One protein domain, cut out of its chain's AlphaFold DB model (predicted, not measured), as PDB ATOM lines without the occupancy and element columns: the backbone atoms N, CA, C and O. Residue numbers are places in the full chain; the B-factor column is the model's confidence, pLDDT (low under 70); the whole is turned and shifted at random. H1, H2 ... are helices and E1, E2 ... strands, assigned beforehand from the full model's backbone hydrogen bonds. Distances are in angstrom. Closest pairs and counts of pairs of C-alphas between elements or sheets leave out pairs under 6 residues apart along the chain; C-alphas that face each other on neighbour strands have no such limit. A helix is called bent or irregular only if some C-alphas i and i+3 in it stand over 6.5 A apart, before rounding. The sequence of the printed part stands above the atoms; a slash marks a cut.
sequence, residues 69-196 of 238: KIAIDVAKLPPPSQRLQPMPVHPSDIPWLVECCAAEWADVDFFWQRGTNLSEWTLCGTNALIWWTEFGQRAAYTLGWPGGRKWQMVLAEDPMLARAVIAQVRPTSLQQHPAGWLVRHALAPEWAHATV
ATOM      1  N   LYS A  69     -19.280  32.411  -5.577       95.19
ATOM      2  CA  LYS A  69     -19.846  32.609  -6.902       95.19
ATOM      3  C   LYS A  69     -21.332  32.865  -6.765       95.19
ATOM      4  O   LYS A  69     -22.031  32.161  -6.048       95.19
ATOM      5  N   ILE A  70     -21.819  33.815  -7.543       97.12
ATOM      6  CA  ILE A  70     -23.246  34.004  -7.761       97.12
ATOM      7  C   ILE A  70     -23.525  33.634  -9.207       97.12
ATOM      8  O   ILE A  70     -22.926  34.212 -10.113       97.12
ATOM      9  N   ALA A  71     -24.387  32.651  -9.436       97.44
ATOM     10  CA  ALA A  71     -24.925  32.337 -10.753       97.44
ATOM     11  C   ALA A  71     -26.198  33.153 -10.987       97.44
ATOM     12  O   ALA A  71     -27.047  33.217 -10.098       97.44
ATOM     13  N   ILE A  72     -26.323  33.756 -12.171       97.31
ATOM     14  CA  ILE A  72     -27.486  34.559 -12.562       97.31
ATOM     15  C   ILE A  72     -28.191  33.885 -13.741       97.31
ATOM     16  O   ILE A  72     -27.600  33.688 -14.807       97.31
ATOM     17  N   ASP A  73     -29.464  33.556 -13.555       97.19
ATOM     18  CA  ASP A  73     -30.351  33.078 -14.607       97.19
ATOM     19  C   ASP A  73     -30.871  34.276 -15.408       97.19
ATOM     20  O   ASP A  73     -31.891  34.895 -15.103       97.19
ATOM     21  N   VAL A  74     -30.127  34.610 -16.459       95.12
ATOM     22  CA  VAL A  74     -30.419  35.754 -17.327       95.12
ATOM     23  C   VAL A  74     -31.820  35.671 -17.946       95.12
ATOM     24  O   VAL A  74     -32.433  36.708 -18.194       95.12
ATOM     25  N   ALA A  75     -32.353  34.469 -18.190       95.56
ATOM     26  CA  ALA A  75     -33.680  34.306 -18.783       95.56
ATOM     27  C   ALA A  75     -34.809  34.708 -17.821       95.56
ATOM     28  O   ALA A  75     -35.872  35.119 -18.279       95.56
ATOM     29  N   LYS A  76     -34.563  34.636 -16.509       97.00
ATOM     30  CA  LYS A  76     -35.527  34.978 -15.453       97.00
ATOM     31  C   LYS A  76     -35.332  36.371 -14.863       97.00
ATOM     32  O   LYS A  76     -36.092  36.768 -13.982       97.00
ATOM     33  N   LEU A  77     -34.327  37.117 -15.327       95.50
ATOM     34  CA  LEU A  77     -34.141  38.497 -14.895       95.50
ATOM     35  C   LEU A  77     -35.360  39.345 -15.287       95.50
ATOM     36  O   LEU A  77     -35.785  39.287 -16.447       95.50
ATOM     37  N   PRO A  78     -35.878  40.180 -14.370       92.75
ATOM     38  CA  PRO A  78     -36.892  41.158 -14.726       92.75
ATOM     39  C   PRO A  78     -36.330  42.160 -15.751       92.75
ATOM     40  O   PRO A  78     -35.108  42.334 -15.847       92.75
ATOM     41  N   PRO A  79     -37.190  42.841 -16.527       92.56
ATOM     42  CA  PRO A  79     -36.745  43.963 -17.343       92.56
ATOM     43  C   PRO A  79     -36.165  45.078 -16.452       92.56
ATOM     44  O   PRO A  79     -36.588  45.222 -15.300       92.56
ATOM     45  N   PRO A  80     -35.206  45.877 -16.952       90.69
ATOM     46  CA  PRO A  80     -34.674  47.002 -16.192       90.69
ATOM     47  C   PRO A  80     -35.792  48.007 -15.896       90.69
ATOM     48  O   PRO A  80     -36.544  48.386 -16.792       90.69
ATOM     49  N   SER A  81     -35.894  48.442 -14.638       91.56
ATOM     50  CA  SER A  81     -36.920  49.397 -14.196       91.56
ATOM     51  C   SER A  81     -36.717  50.800 -14.766       91.56
ATOM     52  O   SER A  81     -37.674  51.559 -14.881       91.56
ATOM     53  N   GLN A  82     -35.481  51.142 -15.131       93.06
ATOM     54  CA  GLN A  82     -35.118  52.393 -15.780       93.06
ATOM     55  C   GLN A  82     -33.835  52.229 -16.594       93.06
ATOM     56  O   GLN A  82     -33.077  51.274 -16.399       93.06
ATOM     57  N   ARG A  83     -33.577  53.182 -17.493       93.88
ATOM     58  CA  ARG A  83     -32.319  53.259 -18.233       93.88
ATOM     59  C   ARG A  83     -31.237  53.885 -17.358       93.88
ATOM     60  O   ARG A  83     -31.457  54.913 -16.725       93.88
ATOM     61  N   LEU A  84     -30.057  53.277 -17.371       97.06
ATOM     62  CA  LEU A  84     -28.876  53.759 -16.666       97.06
ATOM     63  C   LEU A  84     -27.734  54.030 -17.643       97.06
ATOM     64  O   LEU A  84     -27.571  53.326 -18.644       97.06
ATOM     65  N   GLN A  85     -26.933  55.045 -17.340       96.88
ATOM     66  CA  GLN A  85     -25.808  55.480 -18.161       96.88
ATOM     67  C   GLN A  85     -24.485  55.051 -17.514       96.88
ATOM     68  O   GLN A  85     -24.214  55.453 -16.382       96.88
ATOM     69  N   PRO A  86     -23.661  54.226 -18.184       96.25
ATOM     70  CA  PRO A  86     -22.350  53.856 -17.672       96.25
ATOM     71  C   PRO A  86     -21.327  54.965 -17.929       96.25
ATOM     72  O   PRO A  86     -21.188  55.436 -19.056       96.25
ATOM     73  N   MET A  87     -20.561  55.312 -16.903       96.50
ATOM     74  CA  MET A  87     -19.448  56.259 -16.962       96.50
ATOM     75  C   MET A  87     -18.187  55.632 -16.353       96.50
ATOM     76  O   MET A  87     -18.301  54.825 -15.425       96.50
ATOM     77  N   PRO A  88     -16.980  55.988 -16.828       95.81
ATOM     78  CA  PRO A  88     -15.741  55.624 -16.146       95.81
ATOM     79  C   PRO A  88     -15.729  56.124 -14.698       95.81
ATOM     80  O   PRO A  88     -16.299  57.170 -14.392       95.81
ATOM     81  N   VAL A  89     -15.051  55.388 -13.818       96.69
ATOM     82  CA  VAL A  89     -14.859  55.802 -12.421       96.69
ATOM     83  C   VAL A  89     -14.043  57.091 -12.368       96.69
ATOM     84  O   VAL A  89     -12.960  57.169 -12.954       96.69
ATOM     85  N   HIS A  90     -14.533  58.083 -11.631       95.81
ATOM     86  CA  HIS A  90     -13.854  59.351 -11.395       95.81
ATOM     87  C   HIS A  90     -13.372  59.444  -9.931       95.81
ATOM     88  O   HIS A  90     -14.002  58.868  -9.042       95.81
ATOM     89  N   PRO A  91     -12.297  60.200  -9.612       96.75
ATOM     90  CA  PRO A  91     -11.855  60.411  -8.228       96.75
ATOM     91  C   PRO A  91     -12.947  60.872  -7.248       96.75
ATOM     92  O   PRO A  91     -12.894  60.543  -6.067       96.75
ATOM     93  N   SER A  92     -13.965  61.594  -7.722       96.50
ATOM     94  CA  SER A  92     -15.105  62.023  -6.894       96.50
ATOM     95  C   SER A  92     -16.031  60.884  -6.456       96.50
ATOM     96  O   SER A  92     -16.868  61.093  -5.582       96.50
ATOM     97  N   ASP A  93     -15.928  59.704  -7.069       97.31
ATOM     98  CA  ASP A  93     -16.744  58.533  -6.728       97.31
ATOM     99  C   ASP A  93     -16.127  57.712  -5.593       97.31
ATOM    100  O   ASP A  93     -16.803  56.886  -4.986       97.31
ATOM    101  N   ILE A  94     -14.850  57.945  -5.284       96.56
ATOM    102  CA  ILE A  94     -14.079  57.123  -4.351       96.56
ATOM    103  C   ILE A  94     -14.677  57.082  -2.938       96.56
ATOM    104  O   ILE A  94     -14.778  55.977  -2.407       96.56
ATOM    105  N   PRO A  95     -15.112  58.199  -2.315       97.38
ATOM    106  CA  PRO A  95     -15.718  58.130  -0.984       97.38
ATOM    107  C   PRO A  95     -16.953  57.218  -0.954       97.38
ATOM    108  O   PRO A  95     -17.052  56.327  -0.117       97.38
ATOM    109  N   TRP A  96     -17.827  57.370  -1.951       97.62
ATOM    110  CA  TRP A  96     -19.032  56.557  -2.119       97.62
ATOM    111  C   TRP A  96     -18.706  55.072  -2.354       97.62
ATOM    112  O   TRP A  96     -19.331  54.185  -1.774       97.62
ATOM    113  N   LEU A  97     -17.681  54.783  -3.162       97.31
ATOM    114  CA  LEU A  97     -17.208  53.421  -3.413       97.31
ATOM    115  C   LEU A  97     -16.671  52.743  -2.148       97.31
ATOM    116  O   LEU A  97     -16.971  51.571  -1.904       97.31
ATOM    117  N   VAL A  98     -15.895  53.470  -1.339       96.00
ATOM    118  CA  VAL A  98     -15.370  52.977  -0.059       96.00
ATOM    119  C   VAL A  98     -16.516  52.623   0.889       96.00
ATOM    120  O   VAL A  98     -16.485  51.546   1.487       96.00
ATOM    121  N   GLU A  99     -17.546  53.466   0.978       96.88
ATOM    122  CA  GLU A  99     -18.734  53.214   1.802       96.88
ATOM    123  C   GLU A  99     -19.524  51.996   1.312       96.88
ATOM    124  O   GLU A  99     -19.775  51.071   2.091       96.88
ATOM    125  N   CYS A 100     -19.823  51.920   0.012       97.38
ATOM    126  CA  CYS A 100     -20.542  50.777  -0.556       97.38
ATOM    127  C   CYS A 100     -19.768  49.464  -0.381       97.38
ATOM    128  O   CYS A 100     -20.356  48.421  -0.115       97.38
ATOM    129  N   CYS A 101     -18.442  49.491  -0.512       95.75
ATOM    130  CA  CYS A 101     -17.595  48.322  -0.287       95.75
ATOM    131  C   CYS A 101     -17.542  47.935   1.195       95.75
ATOM    132  O   CYS A 101     -17.627  46.756   1.532       95.75
ATOM    133  N   ALA A 102     -17.461  48.906   2.105       94.88
ATOM    134  CA  ALA A 102     -17.548  48.621   3.531       94.88
ATOM    135  C   ALA A 102     -18.890  47.964   3.894       94.88
ATOM    136  O   ALA A 102     -18.886  46.999   4.658       94.88
ATOM    137  N   ALA A 103     -19.999  48.433   3.313       96.00
ATOM    138  CA  ALA A 103     -21.328  47.854   3.498       96.00
ATOM    139  C   ALA A 103     -21.446  46.449   2.884       96.00
ATOM    140  O   ALA A 103     -21.870  45.516   3.567       96.00
ATOM    141  N   GLU A 104     -21.006  46.275   1.633       96.81
ATOM    142  CA  GLU A 104     -21.035  44.989   0.924       96.81
ATOM    143  C   GLU A 104     -20.326  43.887   1.702       96.81
ATOM    144  O   GLU A 104     -20.815  42.761   1.768       96.81
ATOM    145  N   TRP A 105     -19.196  44.213   2.318       95.12
ATOM    146  CA  TRP A 105     -18.309  43.228   2.923       95.12
ATOM    147  C   TRP A 105     -18.277  43.296   4.457       95.12
ATOM    148  O   TRP A 105     -17.395  42.702   5.081       95.12
ATOM    149  N   ALA A 106     -19.232  43.992   5.084       94.31
ATOM    150  CA  ALA A 106     -19.270  44.203   6.534       94.31
ATOM    151  C   ALA A 106     -19.242  42.882   7.324       94.31
ATOM    152  O   ALA A 106     -18.478  42.753   8.289       94.31
ATOM    153  N   ASP A 107     -20.008  41.894   6.855       93.12
ATOM    154  CA  ASP A 107     -20.198  40.582   7.487       93.12
ATOM    155  C   ASP A 107     -19.436  39.444   6.795       93.12
ATOM    156  O   ASP A 107     -19.675  38.269   7.078       93.12
ATOM    157  N   VAL A 108     -18.517  39.772   5.885       95.81
ATOM    158  CA  VAL A 108     -17.755  38.777   5.126       95.81
ATOM    159  C   VAL A 108     -16.335  38.690   5.666       95.81
ATOM    160  O   VAL A 108     -15.534  39.612   5.516       95.81
ATOM    161  N   ASP A 109     -16.004  37.558   6.282       96.12
ATOM    162  CA  ASP A 109     -14.657  37.295   6.781       96.12
ATOM    163  C   ASP A 109     -13.634  37.215   5.639       96.12
ATOM    164  O   ASP A 109     -13.955  36.860   4.504       96.12
ATOM    165  N   PHE A 110     -12.376  37.534   5.946       94.50
ATOM    166  CA  PHE A 110     -11.232  37.537   5.026       94.50
ATOM    167  C   PHE A 110     -11.279  38.553   3.877       94.50
ATOM    168  O   PHE A 110     -10.277  38.719   3.179       94.50
ATOM    169  N   PHE A 111     -12.352  39.335   3.736       92.38
ATOM    170  CA  PHE A 111     -12.338  40.466   2.816       92.38
ATOM    171  C   PHE A 111     -11.392  41.565   3.325       92.38
ATOM    172  O   PHE A 111     -11.451  41.982   4.487       92.38
ATOM    173  N   TRP A 112     -10.495  42.065   2.477       85.81
ATOM    174  CA  TRP A 112      -9.744  43.283   2.777       85.81
ATOM    175  C   TRP A 112     -10.424  44.483   2.136       85.81
ATOM    176  O   TRP A 112     -10.811  44.452   0.972       85.81
ATOM    177  N   GLN A 113     -10.561  45.547   2.920       83.69
ATOM    178  CA  GLN A 113     -11.182  46.781   2.466       83.69
ATOM    179  C   GLN A 113     -10.304  47.434   1.395       83.69
ATOM    180  O   GLN A 113      -9.081  47.459   1.533       83.69
ATOM    181  N   ARG A 114     -10.943  47.932   0.332       88.25
ATOM    182  CA  ARG A 114     -10.295  48.797  -0.658       88.25
ATOM    183  C   ARG A 114     -10.186  50.209  -0.089       88.25
ATOM    184  O   ARG A 114     -11.081  50.658   0.629       88.25
ATOM    185  N   GLY A 115      -9.074  50.863  -0.376       87.75
ATOM    186  CA  GLY A 115      -8.740  52.197   0.086       87.75
ATOM    187  C   GLY A 115      -9.222  53.301  -0.848       87.75
ATOM    188  O   GLY A 115     -10.115  53.140  -1.683       87.75
ATOM    189  N   THR A 116      -8.595  54.459  -0.683       92.06
ATOM    190  CA  THR A 116      -8.965  55.718  -1.339       92.06
ATOM    191  C   THR A 116      -8.217  55.965  -2.651       92.06
ATOM    192  O   THR A 116      -8.347  57.036  -3.240       92.06
ATOM    193  N   ASN A 117      -7.404  55.016  -3.119       90.75
ATOM    194  CA  ASN A 117      -6.653  55.183  -4.360       90.75
ATOM    195  C   ASN A 117      -7.507  54.768  -5.556       90.75
ATOM    196  O   ASN A 117      -8.020  53.653  -5.588       90.75
ATOM    197  N   LEU A 118      -7.600  55.619  -6.583       90.69
ATOM    198  CA  LEU A 118      -8.365  55.325  -7.804       90.69
ATOM    199  C   LEU A 118      -7.956  53.994  -8.458       90.69
ATOM    200  O   LEU A 118      -8.817  53.239  -8.902       90.69
ATOM    201  N   SER A 119      -6.660  53.668  -8.454       88.25
ATOM    202  CA  SER A 119      -6.123  52.428  -9.030       88.25
ATOM    203  C   SER A 119      -6.684  51.154  -8.393       88.25
ATOM    204  O   SER A 119      -6.753  50.121  -9.057       88.25
ATOM    205  N   GLU A 120      -7.151  51.214  -7.144       87.69
ATOM    206  CA  GLU A 120      -7.820  50.090  -6.483       87.69
ATOM    207  C   GLU A 120      -9.228  49.841  -7.038       87.69
ATOM    208  O   GLU A 120      -9.788  48.762  -6.841       87.69
ATOM    209  N   TRP A 121      -9.803  50.811  -7.748       91.19
ATOM    210  CA  TRP A 121     -11.149  50.766  -8.327       91.19
ATOM    211  C   TRP A 121     -11.143  50.610  -9.847       91.19
ATOM    212  O   TRP A 121     -12.154  50.193 -10.413       91.19
ATOM    213  N   THR A 122     -10.009  50.883 -10.496       89.44
ATOM    214  CA  THR A 122      -9.814  50.821 -11.952       89.44
ATOM    215  C   THR A 122      -8.619  49.929 -12.304       89.44
ATOM    216  O   THR A 122      -7.590  50.401 -12.790       89.44
ATOM    217  N   LEU A 123      -8.730  48.628 -12.024       79.56
ATOM    218  CA  LEU A 123      -7.652  47.672 -12.298       79.56
ATOM    219  C   LEU A 123      -7.364  47.581 -13.805       79.56
ATOM    220  O   LEU A 123      -8.285  47.572 -14.629       79.56
ATOM    221  N   CYS A 124      -6.086  47.468 -14.171       79.44
ATOM    222  CA  CYS A 124      -5.676  47.321 -15.565       79.44
ATOM    223  C   CYS A 124      -6.365  46.110 -16.220       79.44
ATOM    224  O   CYS A 124      -6.484  45.042 -15.618       79.44
ATOM    225  N   GLY A 125      -6.859  46.286 -17.449       80.69
ATOM    226  CA  GLY A 125      -7.551  45.232 -18.197       80.69
ATOM    227  C   GLY A 125      -8.955  44.883 -17.685       80.69
ATOM    228  O   GLY A 125      -9.566  43.951 -18.206       80.69
ATOM    229  N   THR A 126      -9.486  45.619 -16.703       85.31
ATOM    230  CA  THR A 126     -10.872  45.474 -16.235       85.31
ATOM    231  C   THR A 126     -11.777  46.562 -16.806       85.31
ATOM    232  O   THR A 126     -11.325  47.616 -17.246       85.31
ATOM    233  N   ASN A 127     -13.079  46.294 -16.808       90.44
ATOM    234  CA  ASN A 127     -14.117  47.262 -17.116       90.44
ATOM    235  C   ASN A 127     -14.773  47.706 -15.803       90.44
ATOM    236  O   ASN A 127     -15.623  46.992 -15.261       90.44
ATOM    237  N   ALA A 128     -14.322  48.847 -15.282       93.50
ATOM    238  CA  ALA A 128     -14.819  49.471 -14.062       93.50
ATOM    239  C   ALA A 128     -15.691  50.682 -14.413       93.50
ATOM    240  O   ALA A 128     -15.212  51.630 -15.036       93.50
ATOM    241  N   LEU A 129     -16.966  50.644 -14.026       95.69
ATOM    242  CA  LEU A 129     -17.961  51.646 -14.414       95.69
ATOM    243  C   LEU A 129     -18.804  52.075 -13.215       95.69
ATOM    244  O   LEU A 129     -19.137  51.247 -12.368       95.69
ATOM    245  N   ILE A 130     -19.199  53.347 -13.202       98.00
ATOM    246  CA  ILE A 130     -20.291  53.877 -12.386       98.00
ATOM    247  C   ILE A 130     -21.511  54.033 -13.283       98.00
ATOM    248  O   ILE A 130     -21.448  54.653 -14.342       98.00
ATOM    249  N   TRP A 131     -22.628  53.466 -12.859       97.88
ATOM    250  CA  TRP A 131     -23.910  53.589 -13.528       97.88
ATOM    251  C   TRP A 131     -24.686  54.737 -12.907       97.88
ATOM    252  O   TRP A 131     -24.793  54.812 -11.686       97.88
ATOM    253  N   TRP A 132     -25.243  55.603 -13.744       98.00
ATOM    254  CA  TRP A 132     -25.969  56.796 -13.330       98.00
ATOM    255  C   TRP A 132     -27.413  56.746 -13.809       98.00
ATOM    256  O   TRP A 132     -27.697  56.277 -14.912       98.00
ATOM    257  N   THR A 133     -28.331  57.247 -12.991       97.19
ATOM    258  CA  THR A 133     -29.708  57.525 -13.415       97.19
ATOM    259  C   THR A 133     -29.740  58.755 -14.321       97.19
ATOM    260  O   THR A 133     -28.852  59.602 -14.235       97.19
ATOM    261  N   GLU A 134     -30.820  58.952 -15.072       93.25
ATOM    262  CA  GLU A 134     -31.025  60.175 -15.870       93.25
ATOM    263  C   GLU A 134     -31.008  61.463 -15.021       93.25
ATOM    264  O   GLU A 134     -30.605  62.516 -15.506       93.25
ATOM    265  N   PHE A 135     -31.353  61.368 -13.732       90.75
ATOM    266  CA  PHE A 135     -31.343  62.484 -12.778       90.75
ATOM    267  C   PHE A 135     -30.003  62.696 -12.048       90.75
ATOM    268  O   PHE A 135     -29.944  63.452 -11.082       90.75
ATOM    269  N   GLY A 136     -28.923  62.028 -12.471       92.75
ATOM    270  CA  GLY A 136     -27.585  62.228 -11.897       92.75
ATOM    271  C   GLY A 136     -27.326  61.545 -10.547       92.75
ATOM    272  O   GLY A 136     -26.346  61.874  -9.884       92.75
ATOM    273  N   GLN A 137     -28.150  60.579 -10.133       95.25
ATOM    274  CA  GLN A 137     -27.873  59.721  -8.978       95.25
ATOM    275  C   GLN A 137     -26.977  58.539  -9.383       95.25
ATOM    276  O   GLN A 137     -27.163  57.949 -10.451       95.25
ATOM    277  N   ARG A 138     -26.035  58.146  -8.516       97.38
ATOM    278  CA  ARG A 138     -25.273  56.895  -8.678       97.38
ATOM    279  C   ARG A 138     -26.181  55.697  -8.407       97.38
ATOM    280  O   ARG A 138     -26.804  55.613  -7.356       97.38
ATOM    281  N   ALA A 139     -26.239  54.773  -9.355       97.69
ATOM    282  CA  ALA A 139     -27.037  53.557  -9.278       97.69
ATOM    283  C   ALA A 139     -26.226  52.366  -8.759       97.69
ATOM    284  O   ALA A 139     -26.632  51.710  -7.804       97.69
ATOM    285  N   ALA A 140     -25.084  52.081  -9.385       98.25
ATOM    286  CA  ALA A 140     -24.157  51.056  -8.920       98.25
ATOM    287  C   ALA A 140     -22.762  51.263  -9.516       98.25
ATOM    288  O   ALA A 140     -22.606  51.856 -10.581       98.25
ATOM    289  N   TYR A 141     -21.760  50.686  -8.875       97.88
ATOM    290  CA  TYR A 141     -20.465  50.395  -9.467       97.88
ATOM    291  C   TYR A 141     -20.434  48.957  -9.961       97.88
ATOM    292  O   TYR A 141     -20.939  48.062  -9.285       97.88
ATOM    293  N   THR A 142     -19.794  48.720 -11.102       96.12
ATOM    294  CA  THR A 142     -19.553  47.372 -11.624       96.12
ATOM    295  C   THR A 142     -18.093  47.195 -11.991       96.12
ATOM    296  O   THR A 142     -17.528  48.047 -12.675       96.12
ATOM    297  N   LEU A 143     -17.525  46.051 -11.616       93.19
ATOM    298  CA  LEU A 143     -16.196  45.603 -12.011       93.19
ATOM    299  C   LEU A 143     -16.306  44.254 -12.712       93.19
ATOM    300  O   LEU A 143     -16.822  43.285 -12.148       93.19
ATOM    301  N   GLY A 144     -15.784  44.164 -13.927       89.38
ATOM    302  CA  GLY A 144     -15.738  42.918 -14.685       89.38
ATOM    303  C   GLY A 144     -14.641  42.927 -15.736       89.38
ATOM    304  O   GLY A 144     -13.803  43.822 -15.772       89.38
ATOM    305  N   TRP A 145     -14.652  41.927 -16.608       83.50
ATOM    306  CA  TRP A 145     -13.740  41.866 -17.751       83.50
ATOM    307  C   TRP A 145     -14.392  42.487 -18.996       83.50
ATOM    308  O   TRP A 145     -15.602  42.315 -19.183       83.50
ATOM    309  N   PRO A 146     -13.635  43.178 -19.867       78.12
ATOM    310  CA  PRO A 146     -14.155  43.720 -21.120       78.12
ATOM    311  C   PRO A 146     -14.855  42.645 -21.965       78.12
ATOM    312  O   PRO A 146     -14.332  41.548 -22.142       78.12
ATOM    313  N   GLY A 147     -16.068  42.936 -22.448       71.88
ATOM    314  CA  GLY A 147     -16.879  42.004 -23.251       71.88
ATOM    315  C   GLY A 147     -17.381  40.754 -22.507       71.88
ATOM    316  O   GLY A 147     -18.095  39.934 -23.084       71.88
ATOM    317  N   GLY A 148     -17.034  40.592 -21.228       74.81
ATOM    318  CA  GLY A 148     -17.396  39.435 -20.425       74.81
ATOM    319  C   GLY A 148     -18.761  39.582 -19.759       74.81
ATOM    320  O   GLY A 148     -19.082  40.612 -19.174       74.81
ATOM    321  N   ARG A 149     -19.540  38.494 -19.748       83.56
ATOM    322  CA  ARG A 149     -20.740  38.368 -18.894       83.56
ATOM    323  C   ARG A 149     -20.420  37.927 -17.460       83.56
ATOM    324  O   ARG A 149     -21.324  37.775 -16.646       83.56
ATOM    325  N   LYS A 150     -19.141  37.695 -17.157       88.38
ATOM    326  CA  LYS A 150     -18.657  37.345 -15.821       88.38
ATOM    327  C   LYS A 150     -18.157  38.607 -15.139       88.38
ATOM    328  O   LYS A 150     -17.184  39.216 -15.586       88.38
ATOM    329  N   TRP A 151     -18.824  38.971 -14.064       91.56
ATOM    330  CA  TRP A 151     -18.474  40.114 -13.246       91.56
ATOM    331  C   TRP A 151     -17.713  39.675 -12.006       91.56
ATOM    332  O   TRP A 151     -17.874  38.560 -11.508       91.56
ATOM    333  N   GLN A 152     -16.857  40.568 -11.533       90.12
ATOM    334  CA  GLN A 152     -16.176  40.413 -10.261       90.12
ATOM    335  C   GLN A 152     -17.041  40.996  -9.145       90.12
ATOM    336  O   GLN A 152     -17.305  40.303  -8.170       90.12
ATOM    337  N   MET A 153     -17.533  42.229  -9.310       92.56
ATOM    338  CA  MET A 153     -18.178  42.959  -8.219       92.56
ATOM    339  C   MET A 153     -19.249  43.933  -8.717       92.56
ATOM    340  O   MET A 153     -19.072  44.578  -9.750       92.56
ATOM    341  N   VAL A 154     -20.323  44.061  -7.942       96.88
ATOM    342  CA  VAL A 154     -21.353  45.098  -8.036       96.88
ATOM    343  C   VAL A 154     -21.513  45.723  -6.657       96.88
ATOM    344  O   VAL A 154     -21.748  45.004  -5.690       96.88
ATOM    345  N   LEU A 155     -21.397  47.044  -6.566       97.94
ATOM    346  CA  LEU A 155     -21.599  47.793  -5.324       97.94
ATOM    347  C   LEU A 155     -22.696  48.831  -5.524       97.94
ATOM    348  O   LEU A 155     -22.717  49.498  -6.554       97.94
ATOM    349  N   ALA A 156     -23.592  48.970  -4.558       98.19
ATOM    350  CA  ALA A 156     -24.692  49.923  -4.605       98.19
ATOM    351  C   ALA A 156     -25.212  50.196  -3.189       98.19
ATOM    352  O   ALA A 156     -24.940  49.426  -2.271       98.19
ATOM    353  N   GLU A 157     -26.002  51.258  -3.047       97.25
ATOM    354  CA  GLU A 157     -26.736  51.578  -1.812       97.25
ATOM    355  C   GLU A 157     -28.226  51.242  -1.924       97.25
ATOM    356  O   GLU A 157     -28.874  50.911  -0.935       97.25
ATOM    357  N   ASP A 158     -28.777  51.324  -3.138       97.19
ATOM    358  CA  ASP A 158     -30.188  51.074  -3.414       97.19
ATOM    359  C   ASP A 158     -30.355  49.704  -4.099       97.19
ATOM    360  O   ASP A 158     -29.846  49.494  -5.211       97.19
ATOM    361  N   PRO A 159     -31.080  48.755  -3.477       97.38
ATOM    362  CA  PRO A 159     -31.298  47.431  -4.051       97.38
ATOM    363  C   PRO A 159     -32.014  47.450  -5.402       97.38
ATOM    364  O   PRO A 159     -31.752  46.601  -6.258       97.38
ATOM    365  N   MET A 160     -32.914  48.409  -5.621       96.62
ATOM    366  CA  MET A 160     -33.647  48.550  -6.874       96.62
ATOM    367  C   MET A 160     -32.756  49.078  -7.992       96.62
ATOM    368  O   MET A 160     -32.847  48.585  -9.120       96.62
ATOM    369  N   LEU A 161     -31.854  50.012  -7.688       97.31
ATOM    370  CA  LEU A 161     -30.861  50.491  -8.651       97.31
ATOM    371  C   LEU A 161     -29.837  49.403  -8.995       97.31
ATOM    372  O   LEU A 161     -29.528  49.205 -10.172       97.31
ATOM    373  N   ALA A 162     -29.394  48.624  -8.004       97.62
ATOM    374  CA  ALA A 162     -28.539  47.460  -8.231       97.62
ATOM    375  C   ALA A 162     -29.206  46.438  -9.169       97.62
ATOM    376  O   ALA A 162     -28.597  45.986 -10.144       97.62
ATOM    377  N   ARG A 163     -30.487  46.115  -8.926       97.31
ATOM    378  CA  ARG A 163     -31.290  45.247  -9.805       97.31
ATOM    379  C   ARG A 163     -31.417  45.819 -11.211       97.31
ATOM    380  O   ARG A 163     -31.286  45.061 -12.166       97.31
ATOM    381  N   ALA A 164     -31.635  47.127 -11.354       97.06
ATOM    382  CA  ALA A 164     -31.726  47.779 -12.658       97.06
ATOM    383  C   ALA A 164     -30.416  47.648 -13.456       97.06
ATOM    384  O   ALA A 164     -30.459  47.297 -14.635       97.06
ATOM    385  N   VAL A 165     -29.257  47.825 -12.809       96.75
ATOM    386  CA  VAL A 165     -27.941  47.599 -13.437       96.75
ATOM    387  C   VAL A 165     -27.773  46.138 -13.864       96.75
ATOM    388  O   VAL A 165     -27.406  45.868 -15.010       96.75
ATOM    389  N   ILE A 166     -28.090  45.181 -12.987       96.69
ATOM    390  CA  ILE A 166     -28.009  43.744 -13.304       96.69
ATOM    391  C   ILE A 166     -28.955  43.385 -14.460       96.69
ATOM    392  O   ILE A 166     -28.555  42.667 -15.374       96.69
ATOM    393  N   ALA A 167     -30.181  43.904 -14.467       96.19
ATOM    394  CA  ALA A 167     -31.170  43.665 -15.514       96.19
ATOM    395  C   ALA A 167     -30.778  44.292 -16.861       96.19
ATOM    396  O   ALA A 167     -31.039  43.695 -17.908       96.19
ATOM    397  N   GLN A 168     -30.136  45.465 -16.846       94.88
ATOM    398  CA  GLN A 168     -29.670  46.145 -18.054       94.88
ATOM    399  C   GLN A 168     -28.450  45.445 -18.666       94.88
ATOM    400  O   GLN A 168     -28.404  45.262 -19.882       94.88
ATOM    401  N   VAL A 169     -27.475  45.027 -17.852       92.88
ATOM    402  CA  VAL A 169     -26.238  44.418 -18.376       92.88
ATOM    403  C   VAL A 169     -26.341  42.903 -18.552       92.88
ATOM    404  O   VAL A 169     -25.678  42.332 -19.419       92.88
ATOM    405  N   ARG A 170     -27.200  42.246 -17.769       94.56
ATOM    406  CA  ARG A 170     -27.482  40.805 -17.839       94.56
ATOM    407  C   ARG A 170     -26.218  39.935 -17.669       94.56
ATOM    408  O   ARG A 170     -25.921  39.115 -18.547       94.56
ATOM    409  N   PRO A 171     -25.449  40.094 -16.569       95.06
ATOM    410  CA  PRO A 171     -24.310  39.224 -16.285       95.06
ATOM    411  C   PRO A 171     -24.780  37.785 -16.042       95.06
ATOM    412  O   PRO A 171     -25.886  37.555 -15.567       95.06
ATOM    413  N   THR A 172     -23.928  36.806 -16.337       95.38
ATOM    414  CA  THR A 172     -24.193  35.384 -16.061       95.38
ATOM    415  C   THR A 172     -23.641  34.938 -14.710       95.38
ATOM    416  O   THR A 172     -24.083  33.925 -14.167       95.38
ATOM    417  N   SER A 173     -22.666  35.665 -14.154       95.25
ATOM    418  CA  SER A 173     -22.143  35.380 -12.818       95.25
ATOM    419  C   SER A 173     -21.444  36.566 -12.164       95.25
ATOM    420  O   SER A 173     -20.867  37.394 -12.870       95.25
ATOM    421  N   LEU A 174     -21.392  36.558 -10.831       94.69
ATOM    422  CA  LEU A 174     -20.592  37.457  -9.991       94.69
ATOM    423  C   LEU A 174     -19.608  36.664  -9.125       94.69
ATOM    424  O   LEU A 174     -19.861  35.499  -8.808       94.69
ATOM    425  N   GLN A 175     -18.531  37.313  -8.687       92.94
ATOM    426  CA  GLN A 175     -17.605  36.801  -7.670       92.94
ATOM    427  C   GLN A 175     -17.845  37.527  -6.337       92.94
ATOM    428  O   GLN A 175     -16.945  38.144  -5.781       92.94
ATOM    429  N   GLN A 176     -19.083  37.483  -5.841       94.06
ATOM    430  CA  GLN A 176     -19.483  38.075  -4.560       94.06
ATOM    431  C   GLN A 176     -20.005  37.014  -3.596       94.06
ATOM    432  O   GLN A 176     -20.414  35.925  -4.001       94.06
ATOM    433  N   HIS A 177     -19.934  37.324  -2.305       96.75
ATOM    434  CA  HIS A 177     -20.158  36.367  -1.232       96.75
ATOM    435  C   HIS A 177     -21.643  36.282  -0.821       96.75
ATOM    436  O   HIS A 177     -22.304  37.318  -0.776       96.75
ATOM    437  N   PRO A 178     -22.184  35.100  -0.449       97.06
ATOM    438  CA  PRO A 178     -23.587  34.960  -0.029       97.06
ATOM    439  C   PRO A 178     -23.988  35.814   1.182       97.06
ATOM    440  O   PRO A 178     -25.144  36.193   1.326       97.06
ATOM    441  N   ALA A 179     -23.032  36.133   2.057       96.50
ATOM    442  CA  ALA A 179     -23.248  37.034   3.190       96.50
ATOM    443  C   ALA A 179     -23.085  38.529   2.846       96.50
ATOM    444  O   ALA A 179     -23.193  39.347   3.756       96.50
ATOM    445  N   GLY A 180     -22.800  38.879   1.589       97.00
ATOM    446  CA  GLY A 180     -22.644  40.266   1.158       97.00
ATOM    447  C   GLY A 180     -23.972  41.013   1.039       97.00
ATOM    448  O   GLY A 180     -25.039  40.399   0.916       97.00
ATOM    449  N   TRP A 181     -23.909  42.345   1.071       97.88
ATOM    450  CA  TRP A 181     -25.087  43.215   0.984       97.88
ATOM    451  C   TRP A 181     -25.918  42.928  -0.275       97.88
ATOM    452  O   TRP A 181     -27.140  42.770  -0.194       97.88
ATOM    453  N   LEU A 182     -25.273  42.753  -1.430       97.94
ATOM    454  CA  LEU A 182     -25.948  42.521  -2.704       97.94
ATOM    455  C   LEU A 182     -26.871  41.298  -2.641       97.94
ATOM    456  O   LEU A 182     -28.031  41.379  -3.046       97.94
ATOM    457  N   VAL A 183     -26.384  40.178  -2.102       97.50
ATOM    458  CA  VAL A 183     -27.163  38.934  -1.990       97.50
ATOM    459  C   VAL A 183     -28.337  39.103  -1.030       97.50
ATOM    460  O   VAL A 183     -29.430  38.626  -1.322       97.50
ATOM    461  N   ARG A 184     -28.130  39.803   0.089       96.81
ATOM    462  CA  ARG A 184     -29.150  39.981   1.133       96.81
ATOM    463  C   ARG A 184     -30.261  40.950   0.747       96.81
ATOM    464  O   ARG A 184     -31.380  40.801   1.230       96.81
ATOM    465  N   HIS A 185     -29.952  41.948  -0.077       97.69
ATOM    466  CA  HIS A 185     -30.864  43.064  -0.320       97.69
ATOM    467  C   HIS A 185     -31.322  43.162  -1.777       97.69
ATOM    468  O   HIS A 185     -32.488  43.462  -2.035       97.69
ATOM    469  N   ALA A 186     -30.441  42.888  -2.740       96.94
ATOM    470  CA  ALA A 186     -30.712  43.120  -4.157       96.94
ATOM    471  C   ALA A 186     -31.004  41.843  -4.951       96.94
ATOM    472  O   ALA A 186     -31.753  41.905  -5.923       96.94
ATOM    473  N   LEU A 187     -30.458  40.686  -4.587       97.12
ATOM    474  CA  LEU A 187     -30.706  39.462  -5.351       97.12
ATOM    475  C   LEU A 187     -31.997  38.764  -4.922       97.12
ATOM    476  O   LEU A 187     -32.469  38.951  -3.803       97.12
ATOM    477  N   ALA A 188     -32.578  37.980  -5.829       96.38
ATOM    478  CA  ALA A 188     -33.762  37.180  -5.545       96.38
ATOM    479  C   ALA A 188     -33.544  35.719  -5.988       96.38
ATOM    480  O   ALA A 188     -32.913  35.487  -7.028       96.38
ATOM    481  N   PRO A 189     -34.023  34.732  -5.209       96.44
ATOM    482  CA  PRO A 189     -33.743  33.312  -5.438       96.44
ATOM    483  C   PRO A 189     -34.308  32.778  -6.762       96.44
ATOM    484  O   PRO A 189     -33.855  31.747  -7.254       96.44
ATOM    485  N   GLU A 190     -35.272  33.473  -7.368       97.12
ATOM    486  CA  GLU A 190     -35.881  33.098  -8.645       97.12
ATOM    487  C   GLU A 190     -34.882  33.168  -9.807       97.12
ATOM    488  O   GLU A 190     -35.007  32.412 -10.773       97.12
ATOM    489  N   TRP A 191     -33.898  34.067  -9.722       97.12
ATOM    490  CA  TRP A 191     -32.941  34.336 -10.798       97.12
ATOM    491  C   TRP A 191     -31.479  34.389 -10.341       97.12
ATOM    492  O   TRP A 191     -30.597  34.521 -11.188       97.12
ATOM    493  N   ALA A 192     -31.185  34.257  -9.046       97.69
ATOM    494  CA  ALA A 192     -29.822  34.237  -8.528       97.69
ATOM    495  C   ALA A 192     -29.589  33.108  -7.521       97.69
ATOM    496  O   ALA A 192     -30.399  32.864  -6.632       97.69
ATOM    497  N   HIS A 193     -28.423  32.472  -7.616       97.81
ATOM    498  CA  HIS A 193     -27.973  31.469  -6.656       97.81
ATOM    499  C   HIS A 193     -26.534  31.756  -6.231       97.81
ATOM    500  O   HIS A 193     -25.628  31.742  -7.067       97.81
ATOM    501  N   ALA A 194     -26.330  32.033  -4.944       97.62
ATOM    502  CA  ALA A 194     -25.028  32.352  -4.371       97.62
ATOM    503  C   ALA A 194     -24.474  31.153  -3.592       97.62
ATOM    504  O   ALA A 194     -25.143  30.615  -2.712       97.62
ATOM    505  N   THR A 195     -23.235  30.771  -3.887       97.12
ATOM    506  CA  THR A 195     -22.504  29.714  -3.184       97.12
ATOM    507  C   THR A 195     -21.154  30.224  -2.709       97.12
ATOM    508  O   THR A 195     -20.586  31.170  -3.263       97.12
ATOM    509  N   VAL A 196     -20.629  29.587  -1.666       96.25
ATOM    510  CA  VAL A 196     -19.260  29.784  -1.202       96.25
ATOM    511  C   VAL A 196     -18.689  28.452  -0.753       96.25
ATOM    512  O   VAL A 196     -19.341  27.690  -0.043       96.25
TER     513      VAL A 196
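AT A GLANCE: This is residues 69 to 196 of the 238 residues of the protein "GNAT family N-acetyltransferase" of Candidatus Hydrogenedentes bacterium (UniProt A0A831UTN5). A strongly twisted sheet of four strands, E2 E3 E4 E5, is covered by H1 on one face and H2 on the other: three layers, with helices on both faces of a sheet. To one side E1 and E6 pair as a small second sheet, and short H3 bridges the end of H1 and the start of H2. The 128 printed residues run E1 E2 H1 E3 E4 E5 H2 H3 E6, class mixed, helices and strands; both sheets are antiparallel. The whole is compact and rounded, with a radius of gyration of the C-alphas of 13.5 A and spans of 37 by 36 by 26 A.

IN THESE COORDINATES: Find C-alpha 127 at (-14.117, 47.262, -17.116); E3, residues 127 to 133, runs 19.0 A from there. E4 is 138 to 144, 18.0 A; E5 is 151 to 155; E2 is 84 to 88. H1, 91 to 104, spans 20.1 A and is irregular, C-alphas 92 and 95 being 7.1 A apart. H2 is 159 to 169, 15.5 A; H3 is 181 to 186. E1, 69 to 72, begins at (-19.846, 32.609, -6.902); E6, 192 to 196, ends at (-19.260, 29.784, -1.202).

HOW THE PARTS SIT: E3, E4 and E5 form a meander, each the antiparallel neighbour of the one before; look for N 131 and O 140 at 2.8 A, and N 143 and O 153 at 2.8 A. E2 pairs with E3 through N 87 and O 130, 2.8 A. H2, height 8.3 A over the sheet, comes closest to E4 at C-alphas 139 and 161, 4.9 A. H1, height 8.9 A, comes closest to E5 at C-alphas 100 and 155, 5.7 A. H3 touches H2, C-alphas 159 and 186 at 4.4 A, and only just touches H1, through residues 103 to 104 of H1, with 3 pairs of C-alphas within 8 A, the closest 104 and 181 at 4.4 A; it only grazes the sheet. E1 and E6 are antiparallel, N 71 and O 193 at 2.8 A; residues 70 to 71 of E1 also pair with 173 to 174. Every O i to N i+4 pair is within hydrogen-bond range in H2 and H3, and 8 of 10 in H1.

THE WHOLE: The C-alphas farthest apart, Ala 75 and Asn 117, are 37.1 A apart. The printed part has no cut; the links E1 to E2, H1 to E3 and H2 to H3 are long. No printed residue is under 70 in pLDDT.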